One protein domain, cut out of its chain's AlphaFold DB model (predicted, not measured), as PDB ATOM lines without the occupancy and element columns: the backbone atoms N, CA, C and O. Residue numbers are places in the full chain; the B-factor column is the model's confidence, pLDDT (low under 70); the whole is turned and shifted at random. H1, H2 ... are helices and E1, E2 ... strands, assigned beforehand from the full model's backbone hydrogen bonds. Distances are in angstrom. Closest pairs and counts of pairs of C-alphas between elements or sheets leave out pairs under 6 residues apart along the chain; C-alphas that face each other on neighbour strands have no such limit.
ATOM      1  N   TYR A  31     530.350 291.973 385.452       42.09
ATOM      2  CA  TYR A  31     528.949 291.579 385.395       42.09
ATOM      3  C   TYR A  31     528.650 290.697 386.606       42.09
ATOM      4  O   TYR A  31     529.354 289.716 386.850       42.09
ATOM      5  N   ILE A  32     527.619 291.051 387.374       50.38
ATOM      6  CA  ILE A  32     527.124 290.202 388.458       50.38
ATOM      7  C   ILE A  32     525.983 289.375 387.915       50.38
ATOM      8  O   ILE A  32     524.981 289.913 387.442       50.38
ATOM      9  N   LYS A  33     526.100 288.063 388.078       51.16
ATOM     10  CA  LYS A  33     524.923 287.221 388.089       51.16
ATOM     11  C   LYS A  33     524.413 287.122 389.518       51.16
ATOM     12  O   LYS A  33     525.068 286.523 390.365       51.16
ATOM     13  N   VAL A  34     523.228 287.661 389.762       53.59
ATOM     14  CA  VAL A  34     522.485 287.323 390.971       53.59
ATOM     15  C   VAL A  34     521.605 286.123 390.639       53.59
ATOM     16  O   VAL A  34     520.777 286.176 389.728       53.59
ATOM     17  N   ASP A  35     521.855 284.993 391.297       54.66
ATOM     18  CA  ASP A  35     521.094 283.769 391.062       54.66
ATOM     19  C   ASP A  35     519.628 284.000 391.454       54.66
ATOM     20  O   ASP A  35     519.323 284.280 392.608       54.66
ATOM     21  N   ARG A  36     518.702 283.875 390.492       56.00
ATOM     22  CA  ARG A  36     517.264 284.057 390.736       56.00
ATOM     23  C   ARG A  36     516.683 282.994 391.656       56.00
ATOM     24  O   ARG A  36     515.726 283.299 392.347       56.00
ATOM     25  N   LYS A  37     517.209 281.767 391.684       51.38
ATOM     26  CA  LYS A  37     516.753 280.732 392.622       51.38
ATOM     27  C   LYS A  37     517.235 281.037 394.035       51.38
ATOM     28  O   LYS A  37     516.463 280.871 394.970       51.38
ATOM     29  N   VAL A  38     518.455 281.551 394.189       52.75
ATOM     30  CA  VAL A  38     518.985 281.971 395.500       52.75
ATOM     31  C   VAL A  38     518.337 283.273 395.964       52.75
ATOM     32  O   VAL A  38     517.953 283.363 397.122       52.75
ATOM     33  N   CYS A  39     518.123 284.247 395.078       53.44
ATOM     34  CA  CYS A  39     517.395 285.467 395.408       53.44
ATOM     35  C   CYS A  39     515.913 285.186 395.600       53.44
ATOM     36  O   CYS A  39     515.436 285.378 396.696       53.44
ATOM     37  N   ALA A  40     515.161 284.679 394.626       52.38
ATOM     38  CA  ALA A  40     513.724 284.451 394.810       52.38
ATOM     39  C   ALA A  40     513.429 283.371 395.862       52.38
ATOM     40  O   ALA A  40     512.477 283.518 396.618       52.38
ATOM     41  N   GLY A  41     514.236 282.309 395.947       51.81
ATOM     42  CA  GLY A  41     514.096 281.259 396.959       51.81
ATOM     43  C   GLY A  41     514.588 281.688 398.341       51.81
ATOM     44  O   GLY A  41     513.958 281.333 399.329       51.81
ATOM     45  N   GLY A  42     515.656 282.486 398.425       57.19
ATOM     46  CA  GLY A  42     516.164 283.075 399.666       57.19
ATOM     47  C   GLY A  42     515.279 284.208 400.175       57.19
ATOM     48  O   GLY A  42     514.884 284.173 401.326       57.19
ATOM     49  N   ILE A  43     514.857 285.134 399.312       56.03
ATOM     50  CA  ILE A  43     513.817 286.137 399.590       56.03
ATOM     51  C   ILE A  43     512.554 285.409 400.045       56.03
ATOM     52  O   ILE A  43     512.064 285.680 401.132       56.03
ATOM     53  N   ALA A  44     512.056 284.427 399.285       52.56
ATOM     54  CA  ALA A  44     510.876 283.684 399.702       52.56
ATOM     55  C   ALA A  44     511.096 283.029 401.066       52.56
ATOM     56  O   ALA A  44     510.315 283.302 401.955       52.56
ATOM     57  N   LYS A  45     512.147 282.229 401.274       56.12
ATOM     58  CA  LYS A  45     512.366 281.460 402.512       56.12
ATOM     59  C   LYS A  45     512.679 282.340 403.726       56.12
ATOM     60  O   LYS A  45     512.136 282.097 404.793       56.12
ATOM     61  N   GLN A  46     513.511 283.364 403.560       57.09
ATOM     62  CA  GLN A  46     513.980 284.238 404.633       57.09
ATOM     63  C   GLN A  46     512.917 285.265 405.037       57.09
ATOM     64  O   GLN A  46     512.776 285.524 406.226       57.09
ATOM     65  N   PHE A  47     512.100 285.773 404.104       55.75
ATOM     66  CA  PHE A  47     510.914 286.568 404.461       55.75
ATOM     67  C   PHE A  47     509.733 285.702 404.921       55.75
ATOM     68  O   PHE A  47     508.943 286.157 405.740       55.75
ATOM     69  N   LEU A  48     509.618 284.453 404.451       46.66
ATOM     70  CA  LEU A  48     508.590 283.503 404.901       46.66
ATOM     71  C   LEU A  48     508.721 283.123 406.370       46.66
ATOM     72  O   LEU A  48     507.709 282.934 407.035       46.66
ATOM     73  N   SER A  49     509.949 282.916 406.844       49.94
ATOM     74  CA  SER A  49     510.182 282.303 408.153       49.94
ATOM     75  C   SER A  49     510.458 283.304 409.268       49.94
ATOM     76  O   SER A  49     510.400 282.923 410.430       49.94
ATOM     77  N   SER A  50     510.834 284.545 408.945       45.88
ATOM     78  CA  SER A  50     511.392 285.460 409.948       45.88
ATOM     79  C   SER A  50     510.380 286.405 410.587       45.88
ATOM     80  O   SER A  50     510.706 286.984 411.617       45.88
ATOM     81  N   GLY A  51     509.201 286.636 409.992       47.91
ATOM     82  CA  GLY A  51     508.294 287.709 410.441       47.91
ATOM     83  C   GLY A  51     508.939 289.110 410.448       47.91
ATOM     84  O   GLY A  51     508.308 290.082 410.843       47.91
ATOM     85  N   ALA A  52     510.191 289.235 409.993       42.19
ATOM     86  CA  ALA A  52     511.070 290.374 410.240       42.19
ATOM     87  C   ALA A  52     511.089 291.370 409.074       42.19
ATOM     88  O   ALA A  52     511.984 292.201 408.971       42.19
ATOM     89  N   GLY A  53     510.112 291.289 408.171       47.59
ATOM     90  CA  GLY A  53     510.139 292.052 406.932       47.59
ATOM     91  C   GLY A  53     508.762 292.302 406.349       47.59
ATOM     92  O   GLY A  53     508.511 291.884 405.228       47.59
ATOM     93  N   GLY A  54     507.882 292.949 407.120       51.09
ATOM     94  CA  GLY A  54     506.829 293.859 406.636       51.09
ATOM     95  C   GLY A  54     505.758 293.341 405.664       51.09
ATOM     96  O   GLY A  54     504.851 294.096 405.324       51.09
ATOM     97  N   PHE A  55     505.806 292.091 405.210       55.66
ATOM     98  CA  PHE A  55     504.734 291.482 404.429       55.66
ATOM     99  C   PHE A  55     503.727 290.822 405.364       55.66
ATOM    100  O   PHE A  55     503.594 289.602 405.384       55.66
ATOM    101  N   GLU A  56     502.990 291.629 406.125       62.25
ATOM    102  CA  GLU A  56     501.744 291.140 406.733       62.25
ATOM    103  C   GLU A  56     500.737 290.723 405.639       62.25
ATOM    104  O   GLU A  56     499.895 289.853 405.843       62.25
ATOM    105  N   ASP A  57     500.884 291.285 404.434       77.06
ATOM    106  CA  ASP A  57     500.036 291.026 403.277       77.06
ATOM    107  C   ASP A  57     500.630 289.974 402.317       77.06
ATOM    108  O   ASP A  57     501.596 290.213 401.580       77.06
ATOM    109  N   ASN A  58     499.988 288.801 402.269       83.06
ATOM    110  CA  ASN A  58     500.283 287.726 401.314       83.06
ATOM    111  C   ASN A  58     500.198 288.178 399.845       83.06
ATOM    112  O   ASN A  58     500.862 287.589 398.987       83.06
ATOM    113  N   THR A  59     499.398 289.198 399.539       86.81
ATOM    114  CA  THR A  59     499.228 289.741 398.186       86.81
ATOM    115  C   THR A  59     500.511 290.417 397.727       86.81
ATOM    116  O   THR A  59     501.068 290.032 396.698       86.81
ATOM    117  N   ARG A  60     501.058 291.342 398.529       87.25
ATOM    118  CA  ARG A  60     502.333 292.023 398.231       87.25
ATOM    119  C   ARG A  60     503.472 291.047 397.976       87.25
ATOM    120  O   ARG A  60     504.262 291.224 397.050       87.25
ATOM    121  N   ARG A  61     503.517 289.966 398.749       84.94
ATOM    122  CA  ARG A  61     504.496 288.899 398.552       84.94
ATOM    123  C   ARG A  61     504.332 288.179 397.210       84.94
ATOM    124  O   ARG A  61     505.335 287.907 396.550       84.94
ATOM    125  N   LYS A  62     503.101 287.849 396.804       90.00
ATOM    126  CA  LYS A  62     502.832 287.213 395.501       90.00
ATOM    127  C   LYS A  62     503.293 288.107 394.353       90.00
ATOM    128  O   LYS A  62     504.021 287.627 393.486       90.00
ATOM    129  N   VAL A  63     502.957 289.395 394.413       91.19
ATOM    130  CA  VAL A  63     503.366 290.393 393.416       91.19
ATOM    131  C   VAL A  63     504.886 290.522 393.361       91.19
ATOM    132  O   VAL A  63     505.463 290.448 392.280       91.19
ATOM    133  N   ALA A  64     505.566 290.600 394.509       90.88
ATOM    134  CA  ALA A  64     507.025 290.683 394.534       90.88
ATOM    135  C   ALA A  64     507.693 289.490 393.836       90.88
ATOM    136  O   ALA A  64     508.604 289.650 393.022       90.88
ATOM    137  N   VAL A  65     507.223 288.277 394.141       90.19
ATOM    138  CA  VAL A  65     507.729 287.047 393.523       90.19
ATOM    139  C   VAL A  65     507.442 287.027 392.023       90.19
ATOM    140  O   VAL A  65     508.298 286.587 391.259       90.19
ATOM    141  N   GLN A  66     506.266 287.490 391.600       91.69
ATOM    142  CA  GLN A  66     505.898 287.580 390.190       91.69
ATOM    143  C   GLN A  66     506.813 288.550 389.436       91.69
ATOM    144  O   GLN A  66     507.440 288.136 388.464       91.69
ATOM    145  N   VAL A  67     506.990 289.777 389.935       90.56
ATOM    146  CA  VAL A  67     507.892 290.776 389.339       90.56
ATOM    147  C   VAL A  67     509.311 290.220 389.212       90.56
ATOM    148  O   VAL A  67     509.874 290.219 388.122       90.56
ATOM    149  N   ILE A  68     509.877 289.659 390.288       89.69
ATOM    150  CA  ILE A  68     511.243 289.098 390.281       89.69
ATOM    151  C   ILE A  68     511.385 287.939 389.280       89.69
ATOM    152  O   ILE A  68     512.457 287.751 388.699       89.69
ATOM    153  N   LYS A  69     510.333 287.135 389.083       86.94
ATOM    154  CA  LYS A  69     510.342 286.025 388.120       86.94
ATOM    155  C   LYS A  69     510.236 286.504 386.674       86.94
ATOM    156  O   LYS A  69     510.907 285.924 385.820       86.94
ATOM    157  N   ASN A  70     509.424 287.529 386.422       87.50
ATOM    158  CA  ASN A  70     509.142 288.046 385.084       87.50
ATOM    159  C   ASN A  70     510.323 288.831 384.502       87.50
ATOM    160  O   ASN A  70     510.547 288.818 383.294       87.50
ATOM    161  N   VAL A  71     511.120 289.480 385.350       83.56
ATOM    162  CA  VAL A  71     512.226 290.317 384.880       83.56
ATOM    163  C   VAL A  71     513.530 289.538 384.758       83.56
ATOM    164  O   VAL A  71     513.876 288.675 385.572       83.56
ATOM    165  N   ASN A  72     514.300 289.865 383.717       78.62
ATOM    166  CA  ASN A  72     515.543 289.158 383.434       78.62
ATOM    167  C   ASN A  72     516.797 289.764 384.072       78.62
ATOM    168  O   ASN A  72     517.811 289.069 384.189       78.62
ATOM    169  N   ALA A  73     516.701 291.017 384.505       81.56
ATOM    170  CA  ALA A  73     517.778 291.805 385.079       81.56
ATOM    171  C   ALA A  73     517.251 292.660 386.238       81.56
ATOM    172  O   ALA A  73     516.047 292.874 386.378       81.56
ATOM    173  N   CYS A  74     518.172 293.158 387.052       86.69
ATOM    174  CA  CYS A  74     517.903 294.118 388.111       86.69
ATOM    175  C   CYS A  74     518.991 295.189 388.121       86.69
ATOM    176  O   CYS A  74     520.129 294.936 387.713       86.69
ATOM    177  N   VAL A  75     518.665 296.362 388.649       86.81
ATOM    178  CA  VAL A  75     519.676 297.353 389.024       86.81
ATOM    179  C   VAL A  75     520.268 296.922 390.359       86.81
ATOM    180  O   VAL A  75     519.523 296.674 391.303       86.81
ATOM    181  N   PHE A  76     521.592 296.809 390.428       87.19
ATOM    182  CA  PHE A  76     522.315 296.496 391.657       87.19
ATOM    183  C   PHE A  76     523.155 297.696 392.077       87.19
ATOM    184  O   PHE A  76     524.001 298.161 391.309       87.19
ATOM    185  N   CYS A  77     522.920 298.176 393.292       88.06
ATOM    186  CA  CYS A  77     523.601 299.331 393.852       88.06
ATOM    187  C   CYS A  77     524.359 298.926 395.116       88.06
ATOM    188  O   CYS A  77     523.832 298.204 395.960       88.06
ATOM    189  N   THR A  78     525.587 299.407 395.246       88.31
ATOM    190  CA  THR A  78     526.455 299.246 396.417       88.31
ATOM    191  C   THR A  78     526.912 300.620 396.885       88.31
ATOM    192  O   THR A  78     526.610 301.622 396.235       88.31
ATOM    193  N   ASN A  79     527.632 300.682 397.996       85.19
ATOM    194  CA  ASN A  79     528.286 301.906 398.431       85.19
ATOM    195  C   ASN A  79     529.780 301.859 398.107       85.19
ATOM    196  O   ASN A  79     530.415 300.811 398.231       85.19
ATOM    197  N   SER A  80     530.334 303.014 397.745       83.81
ATOM    198  CA  SER A  80     531.773 303.206 397.625       83.81
ATOM    199  C   SER A  80     532.459 303.226 398.981       83.81
ATOM    200  O   SER A  80     531.808 303.281 400.027       83.81
ATOM    201  N   ALA A  81     533.790 303.231 398.956       82.94
ATOM    202  CA  ALA A  81     534.622 303.404 400.142       82.94
ATOM    203  C   ALA A  81     534.238 304.654 400.955       82.94
ATOM    204  O   ALA A  81     534.255 304.652 402.182       82.94
ATOM    205  N   GLU A  82     533.830 305.717 400.260       83.00
ATOM    206  CA  GLU A  82     533.396 306.992 400.835       83.00
ATOM    207  C   GLU A  82     531.912 306.996 401.249       83.00
ATOM    208  O   GLU A  82     531.384 308.026 401.670       83.00
ATOM    209  N   GLY A  83     531.210 305.867 401.105       80.50
ATOM    210  CA  GLY A  83     529.786 305.735 401.412       80.50
ATOM    211  C   GLY A  83     528.848 306.307 400.345       80.50
ATOM    212  O   GLY A  83     527.662 306.483 400.620       80.50
ATOM    213  N   ALA A  84     529.344 306.618 399.142       82.62
ATOM    214  CA  ALA A  84     528.507 307.119 398.054       82.62
ATOM    215  C   ALA A  84     527.861 305.955 397.280       82.62
ATOM    216  O   ALA A  84     528.565 305.012 396.919       82.62
ATOM    217  N   PRO A  85     526.561 306.009 396.946       83.25
ATOM    218  CA  PRO A  85     525.917 304.934 396.204       83.25
ATOM    219  C   PRO A  85     526.465 304.840 394.773       83.25
ATOM    220  O   PRO A  85     526.574 305.836 394.050       83.25
ATOM    221  N   ARG A  86     526.782 303.623 394.335       82.31
ATOM    222  CA  ARG A  86     527.264 303.293 392.992       82.31
ATOM    223  C   ARG A  86     526.493 302.110 392.429       82.31
ATOM    224  O   ARG A  86     526.355 301.072 393.066       82.31
ATOM    225  N   CYS A  87     526.118 302.195 391.157       81.00
ATOM    226  CA  CYS A  87     525.619 301.045 390.399       81.00
ATOM    227  C   CYS A  87     526.792 300.169 389.905       81.00
ATOM    228  O   CYS A  87     526.958 299.972 388.697       81.00
ATOM    229  N   ARG A  88     527.698 299.756 390.808       69.94
ATOM    230  CA  ARG A  88     528.918 298.981 390.503       69.94
ATOM    231  C   ARG A  88     529.235 297.971 391.609       69.94
ATOM    232  O   ARG A  88     528.779 298.097 392.733       69.94
ATOM    233  N   VAL A  89     530.028 296.960 391.264       59.94
ATOM    234  CA  VAL A  89     530.331 295.777 392.099       59.94
ATOM    235  C   VAL A  89     531.605 295.919 392.927       59.94
ATOM    236  O   VAL A  89     531.773 295.257 393.944       59.94
ATOM    237  N   LEU A  90     532.555 296.711 392.428       58.31
ATOM    238  CA  LEU A  90     533.969 296.596 392.798       58.31
ATOM    239  C   LEU A  90     534.269 297.000 394.252       58.31
ATOM    240  O   LEU A  90     535.366 296.737 394.732       58.31
ATOM    241  N   GLU A  91     533.307 297.598 394.951       63.12
ATOM    242  CA  GLU A  91     533.514 298.295 396.226       63.12
ATOM    243  C   GLU A  91     533.010 297.499 397.450       63.12
ATOM    244  O   GLU A  91     533.177 297.923 398.589       63.12
ATOM    245  N   LEU A  92     532.505 296.274 397.243       64.56
ATOM    246  CA  LEU A  92     531.944 295.410 398.299       64.56
ATOM    247  C   LEU A  92     532.922 294.952 399.393       64.56
ATOM    248  O   LEU A  92     532.511 294.279 400.334       64.56
ATOM    249  N   GLN A  93     534.215 295.268 399.287       69.19
ATOM    250  CA  GLN A  93     535.193 294.878 400.308       69.19
ATOM    251  C   GLN A  93     535.048 295.664 401.613       69.19
ATOM    252  O   GLN A  93     535.458 295.166 402.657       69.19
ATOM    253  N   GLN A  94     534.487 296.872 401.557       79.19
ATOM    254  CA  GLN A  94     534.406 297.766 402.715       79.19
ATOM    255  C   GLN A  94     532.981 297.913 403.242       79.19
ATOM    256  O   GLN A  94     532.785 298.075 404.445       79.19
ATOM    257  N   ASP A  95     531.985 297.798 402.362       86.81
ATOM    258  CA  ASP A  95     530.583 297.913 402.729       86.81
ATOM    259  C   ASP A  95     529.750 296.788 402.105       86.81
ATOM    260  O   ASP A  95     529.567 296.702 400.894       86.81
ATOM    261  N   SER A  96     529.211 295.921 402.964       89.56
ATOM    262  CA  SER A  96     528.304 294.842 402.553       89.56
ATOM    263  C   SER A  96     526.909 295.337 402.163       89.56
ATOM    264  O   SER A  96     526.088 294.542 401.724       89.56
ATOM    265  N   ARG A  97     526.570 296.606 402.386       89.44
ATOM    266  CA  ARG A  97     525.208 297.117 402.196       89.44
ATOM    267  C   ARG A  97     524.961 297.321 400.704       89.44
ATOM    268  O   ARG A  97     525.759 297.934 400.002       89.44
ATOM    269  N   ALA A  98     523.849 296.780 400.219       90.19
ATOM    270  CA  ALA A  98     523.500 296.813 398.805       90.19
ATOM    271  C   ALA A  98     521.981 296.860 398.604       90.19
ATOM    272  O   ALA A  98     521.211 296.526 399.510       90.19
ATOM    273  N   SER A  99     521.555 297.277 397.414       90.94
ATOM    274  CA  SER A  99     520.163 297.187 396.990       90.94
ATOM    275  C   SER A  99     520.017 296.551 395.623       90.94
ATOM    276  O   SER A  99     520.939 296.531 394.802       90.94
ATOM    277  N   MET A 100     518.821 296.020 395.407       91.06
ATOM    278  CA  MET A 100     518.380 295.442 394.154       91.06
ATOM    279  C   MET A 100     517.043 296.048 393.765       91.06
ATOM    280  O   MET A 100     516.100 295.992 394.551       91.06
ATOM    281  N   THR A 101     516.941 296.558 392.543       90.62
ATOM    282  CA  THR A 101     515.678 297.051 391.988       90.62
ATOM    283  C   THR A 101     515.284 296.218 390.781       90.62
ATOM    284  O   THR A 101     516.029 296.125 389.803       90.62
ATOM    285  N   TYR A 102     514.097 295.632 390.849       90.94
ATOM    286  CA  TYR A 102     513.450 294.891 389.777       90.94
ATOM    287  C   TYR A 102     512.298 295.735 389.244       90.94
ATOM    288  O   TYR A 102     511.486 296.201 390.038       90.94
ATOM    289  N   PHE A 103     512.224 295.928 387.930       92.56
ATOM    290  CA  PHE A 103     511.160 296.704 387.296       92.56
ATOM    291  C   PHE A 103     510.474 295.867 386.223       92.56
ATOM    292  O   PHE A 103     511.129 295.435 385.275       92.56
ATOM    293  N   ASP A 104     509.177 295.639 386.402       93.50
ATOM    294  CA  ASP A 104     508.291 294.980 385.451       93.50
ATOM    295  C   ASP A 104     507.554 296.057 384.634       93.50
ATOM    296  O   ASP A 104     506.617 296.685 385.144       93.50
ATOM    297  N   PRO A 105     507.977 296.310 383.381       90.88
ATOM    298  CA  PRO A 105     507.379 297.347 382.552       90.88
ATOM    299  C   PRO A 105     505.960 297.000 382.092       90.88
ATOM    300  O   PRO A 105     505.194 297.918 381.816       90.88
ATOM    301  N   GLU A 106     505.599 295.715 382.008       92.75
ATOM    302  CA  GLU A 106     504.281 295.288 381.522       92.75
ATOM    303  C   GLU A 106     503.194 295.627 382.542       92.75
ATOM    304  O   GLU A 106     502.127 296.121 382.182       92.75
ATOM    305  N   ASN A 107     503.499 295.426 383.825       92.44
ATOM    306  CA  ASN A 107     502.572 295.684 384.928       92.44
ATOM    307  C   ASN A 107     502.800 297.041 385.614       92.44
ATOM    308  O   ASN A 107     502.122 297.360 386.592       92.44
ATOM    309  N   ALA A 108     503.764 297.833 385.127       93.25
ATOM    310  CA  ALA A 108     504.236 299.063 385.767       93.25
ATOM    311  C   ALA A 108     504.549 298.870 387.267       93.25
ATOM    312  O   ALA A 108     504.256 299.733 388.099       93.25
ATOM    313  N   ALA A 109     505.137 297.721 387.606       93.94
ATOM    314  CA  ALA A 109     505.416 297.313 388.974       93.94
ATOM    315  C   ALA A 109     506.922 297.318 389.253       93.94
ATOM    316  O   ALA A 109     507.736 297.051 388.367       93.94
ATOM    317  N   TYR A 110     507.318 297.589 390.495       94.25
ATOM    318  CA  TYR A 110     508.703 297.403 390.913       94.25
ATOM    319  C   TYR A 110     508.813 296.755 392.284       94.25
ATOM    320  O   TYR A 110     507.945 296.888 393.148       94.25
ATOM    321  N   VAL A 111     509.937 296.067 392.469       92.50
ATOM    322  CA  VAL A 111     510.376 295.540 393.755       92.50
ATOM    323  C   VAL A 111     511.737 296.130 394.062       92.50
ATOM    324  O   VAL A 111     512.682 295.949 393.293       92.50
ATOM    325  N   PHE A 112     511.842 296.814 395.192       91.69
ATOM    326  CA  PHE A 112     513.113 297.283 395.720       91.69
ATOM    327  C   PHE A 112     513.483 296.439 396.932       91.69
ATOM    328  O   PHE A 112     512.676 296.258 397.836       91.69
ATOM    329  N   LEU A 113     514.708 295.931 396.969       90.31
ATOM    330  CA  LEU A 113     515.252 295.189 398.097       90.31
ATOM    331  C   LEU A 113     516.453 295.942 398.640       90.31
ATOM    332  O   LEU A 113     517.389 296.208 397.893       90.31
ATOM    333  N   ALA A 114     516.468 296.216 399.937       89.25
ATOM    334  CA  ALA A 114     517.644 296.712 400.640       89.25
ATOM    335  C   ALA A 114     518.183 295.595 401.530       89.25
ATOM    336  O   ALA A 114     517.409 294.923 402.212       89.25
ATOM    337  N   GLY A 115     519.492 295.370 401.541       90.38
ATOM    338  CA  GLY A 115     520.054 294.236 402.260       90.38
ATOM    339  C   GLY A 115     521.563 294.278 402.413       90.38
ATOM    340  O   GLY A 115     522.202 295.323 402.285       90.38
ATOM    341  N   ARG A 116     522.123 293.107 402.709       89.12
ATOM    342  CA  ARG A 116     523.566 292.870 402.735       89.12
ATOM    343  C   ARG A 116     523.959 291.904 401.634       89.12
ATOM    344  O   ARG A 116     523.201 291.003 401.299       89.12
ATOM    345  N   VAL A 117     525.157 292.058 401.102       88.69
ATOM    346  CA  VAL A 117     525.748 291.163 400.121       88.69
ATOM    347  C   VAL A 117     527.101 290.684 400.617       88.69
ATOM    348  O   VAL A 117     527.861 291.430 401.229       88.69
ATOM    349  N   GLN A 118     527.400 289.426 400.331       87.12
ATOM    350  CA  GLN A 118     528.707 288.840 400.576       87.12
ATOM    351  C   GLN A 118     529.179 288.078 399.344       87.12
ATOM    352  O   GLN A 118     528.384 287.457 398.635       87.12
ATOM    353  N   VAL A 119     530.483 288.119 399.087       84.69
ATOM    354  CA  VAL A 119     531.106 287.288 398.055       84.69
ATOM    355  C   VAL A 119     531.270 285.884 398.630       84.69
ATOM    356  O   VAL A 119     532.032 285.692 399.570       84.69
ATOM    357  N   VAL A 120     530.546 284.912 398.075       81.50
ATOM    358  CA  VAL A 120     530.525 283.520 398.572       81.50
ATOM    359  C   VAL A 120     531.515 282.604 397.858       81.50
ATOM    360  O   VAL A 120     531.758 281.492 398.308       81.50
ATOM    361  N   GLY A 121     532.118 283.060 396.759       71.06
ATOM    362  CA  GLY A 121     533.132 282.299 396.039       71.06
ATOM    363  C   GLY A 121     533.836 283.136 394.977       71.06
ATOM    364  O   GLY A 121     533.221 284.001 394.345       71.06
ATOM    365  N   LYS A 122     535.136 282.877 394.789       64.44
ATOM    366  CA  LYS A 122     535.989 283.499 393.756       64.44
ATOM    367  C   LYS A 122     536.267 282.566 392.567       64.44
ATOM    368  O   LYS A 122     537.190 282.817 391.796       64.44
ATOM    369  N   GLU A 123     535.504 281.489 392.437       58.41
ATOM    370  CA  GLU A 123     535.778 280.448 391.450       58.41
ATOM    371  C   GLU A 123     535.209 280.759 390.065       58.41
ATOM    372  O   GLU A 123     534.252 281.521 389.906       58.41
ATOM    373  N   THR A 124     535.813 280.126 389.055       56.56
ATOM    374  CA  THR A 124     535.229 279.915 387.728       56.56
ATOM    375  C   THR A 124     533.774 279.499 387.890       56.56
ATOM    376  O   THR A 124     533.491 278.489 388.524       56.56
ATOM    377  N   LEU A 125     532.867 280.320 387.356       58.03
ATOM    378  CA  LEU A 125     531.425 280.085 387.285       58.03
ATOM    379  C   LEU A 125     531.079 278.597 387.236       58.03
ATOM    380  O   LEU A 125     531.437 277.926 386.270       58.03
ATOM    381  N   ASN A 126     530.319 278.114 388.219       60.53
ATOM    382  CA  ASN A 126     529.658 276.827 388.071       60.53
ATOM    383  C   ASN A 126     528.668 276.949 386.888       60.53
ATOM    384  O   ASN A 126     527.738 277.766 386.966       60.53
ATOM    385  N   PRO A 127     528.863 276.201 385.787       60.59
ATOM    386  CA  PRO A 127     528.014 276.291 384.604       60.59
ATOM    387  C   PRO A 127     526.559 275.912 384.902       60.59
ATOM    388  O   PRO A 127     525.664 276.484 384.287       60.59
ATOM    389  N   ASP A 128     526.305 275.067 385.904       60.81
ATOM    390  CA  ASP A 128     524.952 274.671 386.321       60.81
ATOM    391  C   ASP A 128     524.189 275.822 386.976       60.81
ATOM    392  O   ASP A 128     522.955 275.859 386.987       60.81
ATOM    393  N   ILE A 129     524.924 276.797 387.518       58.44
ATOM    394  CA  ILE A 129     524.322 278.021 388.026       58.44
ATOM    395  C   ILE A 129     523.936 278.905 386.850       58.44
ATOM    396  O   ILE A 129     522.961 279.633 386.992       58.44
ATOM    397  N   ILE A 130     524.632 278.879 385.702       59.69
ATOM    398  CA  ILE A 130     524.372 279.755 384.548       59.69
ATOM    399  C   ILE A 130     522.980 279.471 383.984       59.69
ATOM    400  O   ILE A 130     522.584 278.340 383.750       59.69
ATOM    401  N   ASN A 131     522.207 280.541 383.778       60.00
ATOM    402  CA  ASN A 131     520.887 280.384 383.193       60.00
ATOM    403  C   ASN A 131     521.175 280.144 381.712       60.00
ATOM    404  O   ASN A 131     521.803 281.028 381.123       60.00
ATOM    405  N   PRO A 132     520.767 279.017 381.111       58.81
ATOM    406  CA  PRO A 132     521.019 278.768 379.696       58.81
ATOM    407  C   PRO A 132     520.492 279.917 378.826       58.81
ATOM    408  O   PRO A 132     521.121 280.268 377.832       58.81
ATOM    409  N   ASN A 133     519.450 280.626 379.284       59.72
ATOM    410  CA  ASN A 133     518.909 281.785 378.580       59.72
ATOM    411  C   ASN A 133     519.862 282.993 378.505       59.72
ATOM    412  O   ASN A 133     519.685 283.876 377.673       59.72
ATOM    413  N   PHE A 134     520.885 283.042 379.360       56.09
ATOM    414  CA  PHE A 134     521.917 284.080 379.362       56.09
ATOM    415  C   PHE A 134     522.922 283.898 378.213       56.09
ATOM    416  O   PHE A 134     523.424 284.882 377.666       56.09
ATOM    417  N   MET A 135     523.165 282.648 377.800       49.47
ATOM    418  CA  MET A 135     524.098 282.307 376.719       49.47
ATOM    419  C   MET A 135     523.597 282.777 375.342       49.47
ATOM    420  O   MET A 135     524.405 282.996 374.443       49.47
ATOM    421  N   PHE A 136     522.289 283.018 375.181       48.62
ATOM    422  CA  PHE A 136     521.707 283.486 373.913       48.62
ATOM    423  C   PHE A 136     522.000 284.955 373.581       48.62
ATOM    424  O   PHE A 136     521.683 285.407 372.487       48.62
ATOM    425  N   SER A 137     522.628 285.708 374.486       57.00
ATOM    426  CA  SER A 137     522.966 287.120 374.251       57.00
ATOM    427  C   SER A 137     524.299 287.335 373.520       57.00
ATOM    428  O   SER A 137     524.706 288.476 373.318       57.00
ATOM    429  N   GLY A 138     525.031 286.266 373.172       63.84
ATOM    430  CA  GLY A 138     526.397 286.383 372.636       63.84
ATOM    431  C   GLY A 138     527.413 286.923 373.655       63.84
ATOM    432  O   GLY A 138     528.586 287.112 373.331       63.84
ATOM    433  N   PHE A 139     526.984 287.152 374.899       63.84
ATOM    434  CA  PHE A 139     527.830 287.602 375.986       63.84
ATOM    435  C   PHE A 139     528.764 286.474 376.435       63.84
ATOM    436  O   PHE A 139     528.335 285.481 377.026       63.84
ATOM    437  N   LYS A 140     530.063 286.641 376.181       65.00
ATOM    438  CA  LYS A 140     531.104 285.800 376.777       65.00
ATOM    439  C   LYS A 140     531.494 286.414 378.121       65.00
ATOM    440  O   LYS A 140     532.072 287.505 378.118       65.00
ATOM    441  N   PRO A 141     531.187 285.769 379.261       63.06
ATOM    442  CA  PRO A 141     531.580 286.306 380.550       63.06
ATOM    443  C   PRO A 141     533.103 286.480 380.606       63.06
ATOM    444  O   PRO A 141     533.839 285.629 380.096       63.06
ATOM    445  N   PRO A 142     533.605 287.573 381.205       66.12
ATOM    446  CA  PRO A 142     535.034 287.722 381.429       66.12
ATOM    447  C   PRO A 142     535.540 286.544 382.272       66.12
ATOM    448  O   PRO A 142     534.831 286.055 383.148       66.12
ATOM    449  N   GLY A 143     536.782 286.104 382.034       65.00
ATOM    450  CA  GLY A 143     537.344 284.870 382.613       65.00
ATOM    451  C   GLY A 143     537.408 284.793 384.147       65.00
ATOM    452  O   GLY A 143     537.845 283.780 384.681       65.00
ATOM    453  N   LYS A 144     536.987 285.838 384.869       69.88
ATOM    454  CA  LYS A 144     536.777 285.820 386.318       69.88
ATOM    455  C   LYS A 144     535.444 286.485 386.636       69.88
ATOM    456  O   LYS A 144     535.243 287.655 386.316       69.88
ATOM    457  N   MET A 145     534.569 285.750 387.308       70.19
ATOM    458  CA  MET A 145     533.349 286.279 387.904       70.19
ATOM    459  C   MET A 145     533.312 285.903 389.381       70.19
ATOM    460  O   MET A 145     533.900 284.906 389.784       70.19
ATOM    461  N   ALA A 146     532.638 286.719 390.184       74.06
ATOM    462  CA  ALA A 146     532.409 286.435 391.592       74.06
ATOM    463  C   ALA A 146     530.951 286.023 391.792       74.06
ATOM    464  O   ALA A 146     530.046 286.642 391.225       74.06
ATOM    465  N   SER A 147     530.733 285.006 392.623       77.25
ATOM    466  CA  SER A 147     529.393 284.667 393.094       77.25
ATOM    467  C   SER A 147     529.090 285.462 394.355       77.25
ATOM    468  O   SER A 147     529.919 285.551 395.263       77.25
ATOM    469  N   MET A 148     527.896 286.041 394.407       82.44
ATOM    470  CA  MET A 148     527.432 286.842 395.533       82.44
ATOM    471  C   MET A 148     526.149 286.271 396.108       82.44
ATOM    472  O   MET A 148     525.263 285.838 395.374       82.44
ATOM    473  N   GLN A 149     526.048 286.321 397.429       85.50
ATOM    474  CA  GLN A 149     524.826 286.034 398.158       85.50
ATOM    475  C   GLN A 149     524.275 287.341 398.706       85.50
ATOM    476  O   GLN A 149     524.954 288.027 399.469       85.50
ATOM    477  N   PHE A 150     523.047 287.669 398.312       86.69
ATOM    478  CA  PHE A 150     522.309 288.818 398.814       86.69
ATOM    479  C   PHE A 150     521.301 288.361 399.873       86.69
ATOM    480  O   PHE A 150     520.516 287.445 399.636       86.69
ATOM    481  N   VAL A 151     521.331 289.008 401.032       87.94
ATOM    482  CA  VAL A 151     520.430 288.803 402.163       87.94
ATOM    483  C   VAL A 151     519.570 290.057 402.301       87.94
ATOM    484  O   VAL A 151     520.066 291.087 402.773       87.94
ATOM    485  N   PRO A 152     518.304 290.016 401.863       87.62
ATOM    486  CA  PRO A 152     517.415 291.161 401.966       87.62
ATOM    487  C   PRO A 152     517.042 291.417 403.434       87.62
ATOM    488  O   PRO A 152     516.794 290.488 404.198       87.62
ATOM    489  N   LEU A 153     516.995 292.688 403.814       85.62
ATOM    490  CA  LEU A 153     516.581 293.161 405.139       85.62
ATOM    491  C   LEU A 153     515.296 293.990 405.067       85.62
ATOM    492  O   LEU A 153     514.528 294.024 406.019       85.62
ATOM    493  N   GLN A 154     515.061 294.652 403.936       85.94
ATOM    494  CA  GLN A 154     513.895 295.488 403.695       85.94
ATOM    495  C   GLN A 154     513.430 295.322 402.252       85.94
ATOM    496  O   GLN A 154     514.227 295.030 401.356       85.94
ATOM    497  N   VAL A 155     512.134 295.515 402.036       87.31
ATOM    498  CA  VAL A 155     511.486 295.338 400.742       87.31
ATOM    499  C   VAL A 155     510.409 296.391 400.529       87.31
ATOM    500  O   VAL A 155     509.603 296.651 401.419       87.31
ATOM    501  N   GLU A 156     510.401 296.979 399.339       89.75
ATOM    502  CA  GLU A 156     509.299 297.778 398.819       89.75
ATOM    503  C   GLU A 156     508.684 297.058 397.631       89.75
ATOM    504  O   GLU A 156     509.401 296.506 396.793       89.75
ATOM    505  N   VAL A 157     507.359 297.106 397.546       91.06
ATOM    506  CA  VAL A 157     506.615 296.631 396.384       91.06
ATOM    507  C   VAL A 157     505.635 297.716 395.996       91.06
ATOM    508  O   VAL A 157     504.807 298.121 396.812       91.06
ATOM    509  N   ILE A 158     505.720 298.152 394.746       92.69
ATOM    510  CA  ILE A 158     504.724 299.020 394.132       92.69
ATOM    511  C   ILE A 158     504.174 298.287 392.921       92.69
ATOM    512  O   ILE A 158     504.931 297.840 392.063       92.69
ATOM    513  N   SER A 159     502.854 298.160 392.867       94.19
ATOM    514  CA  SER A 159     502.123 297.613 391.731       94.19
ATOM    515  C   SER A 159     500.765 298.305 391.660       94.19
ATOM    516  O   SER A 159     499.846 297.939 392.400       94.19
ATOM    517  N   PRO A 160     500.619 299.332 390.807       92.50
ATOM    518  CA  PRO A 160     499.362 300.058 390.674       92.50
ATOM    519  C   PRO A 160     498.194 299.154 390.264       92.50
ATOM    520  O   PRO A 160     497.078 299.360 390.735       92.50
ATOM    521  N   LEU A 161     498.450 298.132 389.436       92.62
ATOM    522  CA  LEU A 161     497.428 297.181 388.980       92.62
ATOM    523  C   LEU A 161     496.911 296.282 390.108       92.62
ATOM    524  O   LEU A 161     495.735 295.932 390.115       92.62
ATOM    525  N   ASP A 162     497.758 295.973 391.090       90.12
ATOM    526  CA  ASP A 162     497.381 295.203 392.278       90.12
ATOM    527  C   ASP A 162     496.940 296.101 393.452       90.12
ATOM    528  O   ASP A 162     496.811 295.638 394.584       90.12
ATOM    529  N   GLY A 163     496.750 297.408 393.218       91.25
ATOM    530  CA  GLY A 163     496.370 298.379 394.252       91.25
ATOM    531  C   GLY A 163     497.472 298.683 395.275       91.25
ATOM    532  O   GLY A 163     497.215 299.294 396.313       91.25
ATOM    533  N   MET A 164     498.712 298.275 395.000       89.00
ATOM    534  CA  MET A 164     499.857 298.476 395.881       89.00
ATOM    535  C   MET A 164     500.536 299.795 395.555       89.00
ATOM    536  O   MET A 164     501.262 299.925 394.568       89.00
ATOM    537  N   THR A 165     500.320 300.771 396.424       86.44
ATOM    538  CA  THR A 165     501.051 302.034 396.401       86.44
ATOM    539  C   THR A 165     502.183 301.985 397.421       86.44
ATOM    540  O   THR A 165     502.068 301.336 398.464       86.44
ATOM    541  N   GLY A 166     503.301 302.637 397.098       79.81
ATOM    542  CA  GLY A 166     504.432 302.750 398.014       79.81
ATOM    543  C   GLY A 166     503.996 303.426 399.305       79.81
ATOM    544  O   GLY A 166     503.274 304.427 399.286       79.81
TER     545      GLY A 166
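Overview. This is residues 31 to 166 of the 188 residues of an uncharacterized protein of Guillardia theta (strain CCMP2712) (UniProt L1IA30). A twisted sheet of four strands is covered on one face by two helices, H1 and H2, side by side and running opposite ways; the opposite face has no named helix. Between E3 and E4 the chain makes an excursion with the small helix H3, away from the sheet, and there residues 135 to 140 stick out. The 136 printed residues have three named helices and four named strands, in the order H1 H2 E1 E2 E3 H3 E4; the sheet runs E1 E2 E3 E4, antiparallel throughout, and the class is mixed, helices and strands. The whole is compact, with a radius of gyration of the C-alphas of 15.4 A and spans of 44 by 37 by 27 A.

Along the chain. Find C-alpha 36 at (517.264, 284.057, 390.736); from there H1 runs 20.1 A to residue 50. Next comes H2, residues 58 to 70, 18.5 A long. Read on to the strands E1, residues 75 to 79, E2, residues 97 to 104 and 23.9 A, and E3, residues 109 to 121 and 32.3 A, which bends by 71 degrees at residue 116. H3 is residues 132 to 135. E4, residues 147 to 158, spans 28.6 A, bends by 77 degrees at residue 153 and ends at C-alpha 158, (504.724, 299.020, 394.132).

Arrangement. Begin with the sheet, whose strands E1 E2 E3 form a meander, each the antiparallel neighbour of the one before. Look for N 77 and O 99 of the hairpin E1 and E2, 3.0 A apart, N 100 and O 113 of the hairpin E2 and E3, 2.9 A, and N 112 and O 156 of E3 and E4, 2.9 A. H2 on one face makes two layers, helix over sheet, at a height of 8.5 A; it runs across the strands, at 66 degrees to E3 on the local plane, and its C-alpha 64 is 6.0 A from that of Val 111, the closest pair with E3. H1 is on the same face, over E4 at a height of 9.1 A, only just across the strands at 63 degrees on the local plane. H1 and H2, a helical hairpin, touch through residues 65 to 69 of H2 alone, at a shallow tilt of 12 degrees, the C-alphas of Ala 40 and Val 65 closest at 6.7 A. H3 is not on the sheet and is apart from H1 and H2. In H1 and H2 every O i to N i+4 pair is within hydrogen-bond range; H3 is too short for one.

Size, cuts and confidence. The C-alphas of Gly 143 and Gly 163 are the two farthest apart, 44.7 A. The printed part has no cut. The links E1 to E2, 17 residues, and H3 to E4, 11 residues, are long. Look for low confidence, pLDDT under 70, in residues 31 to 56, 88 to 93 and 122 to 144.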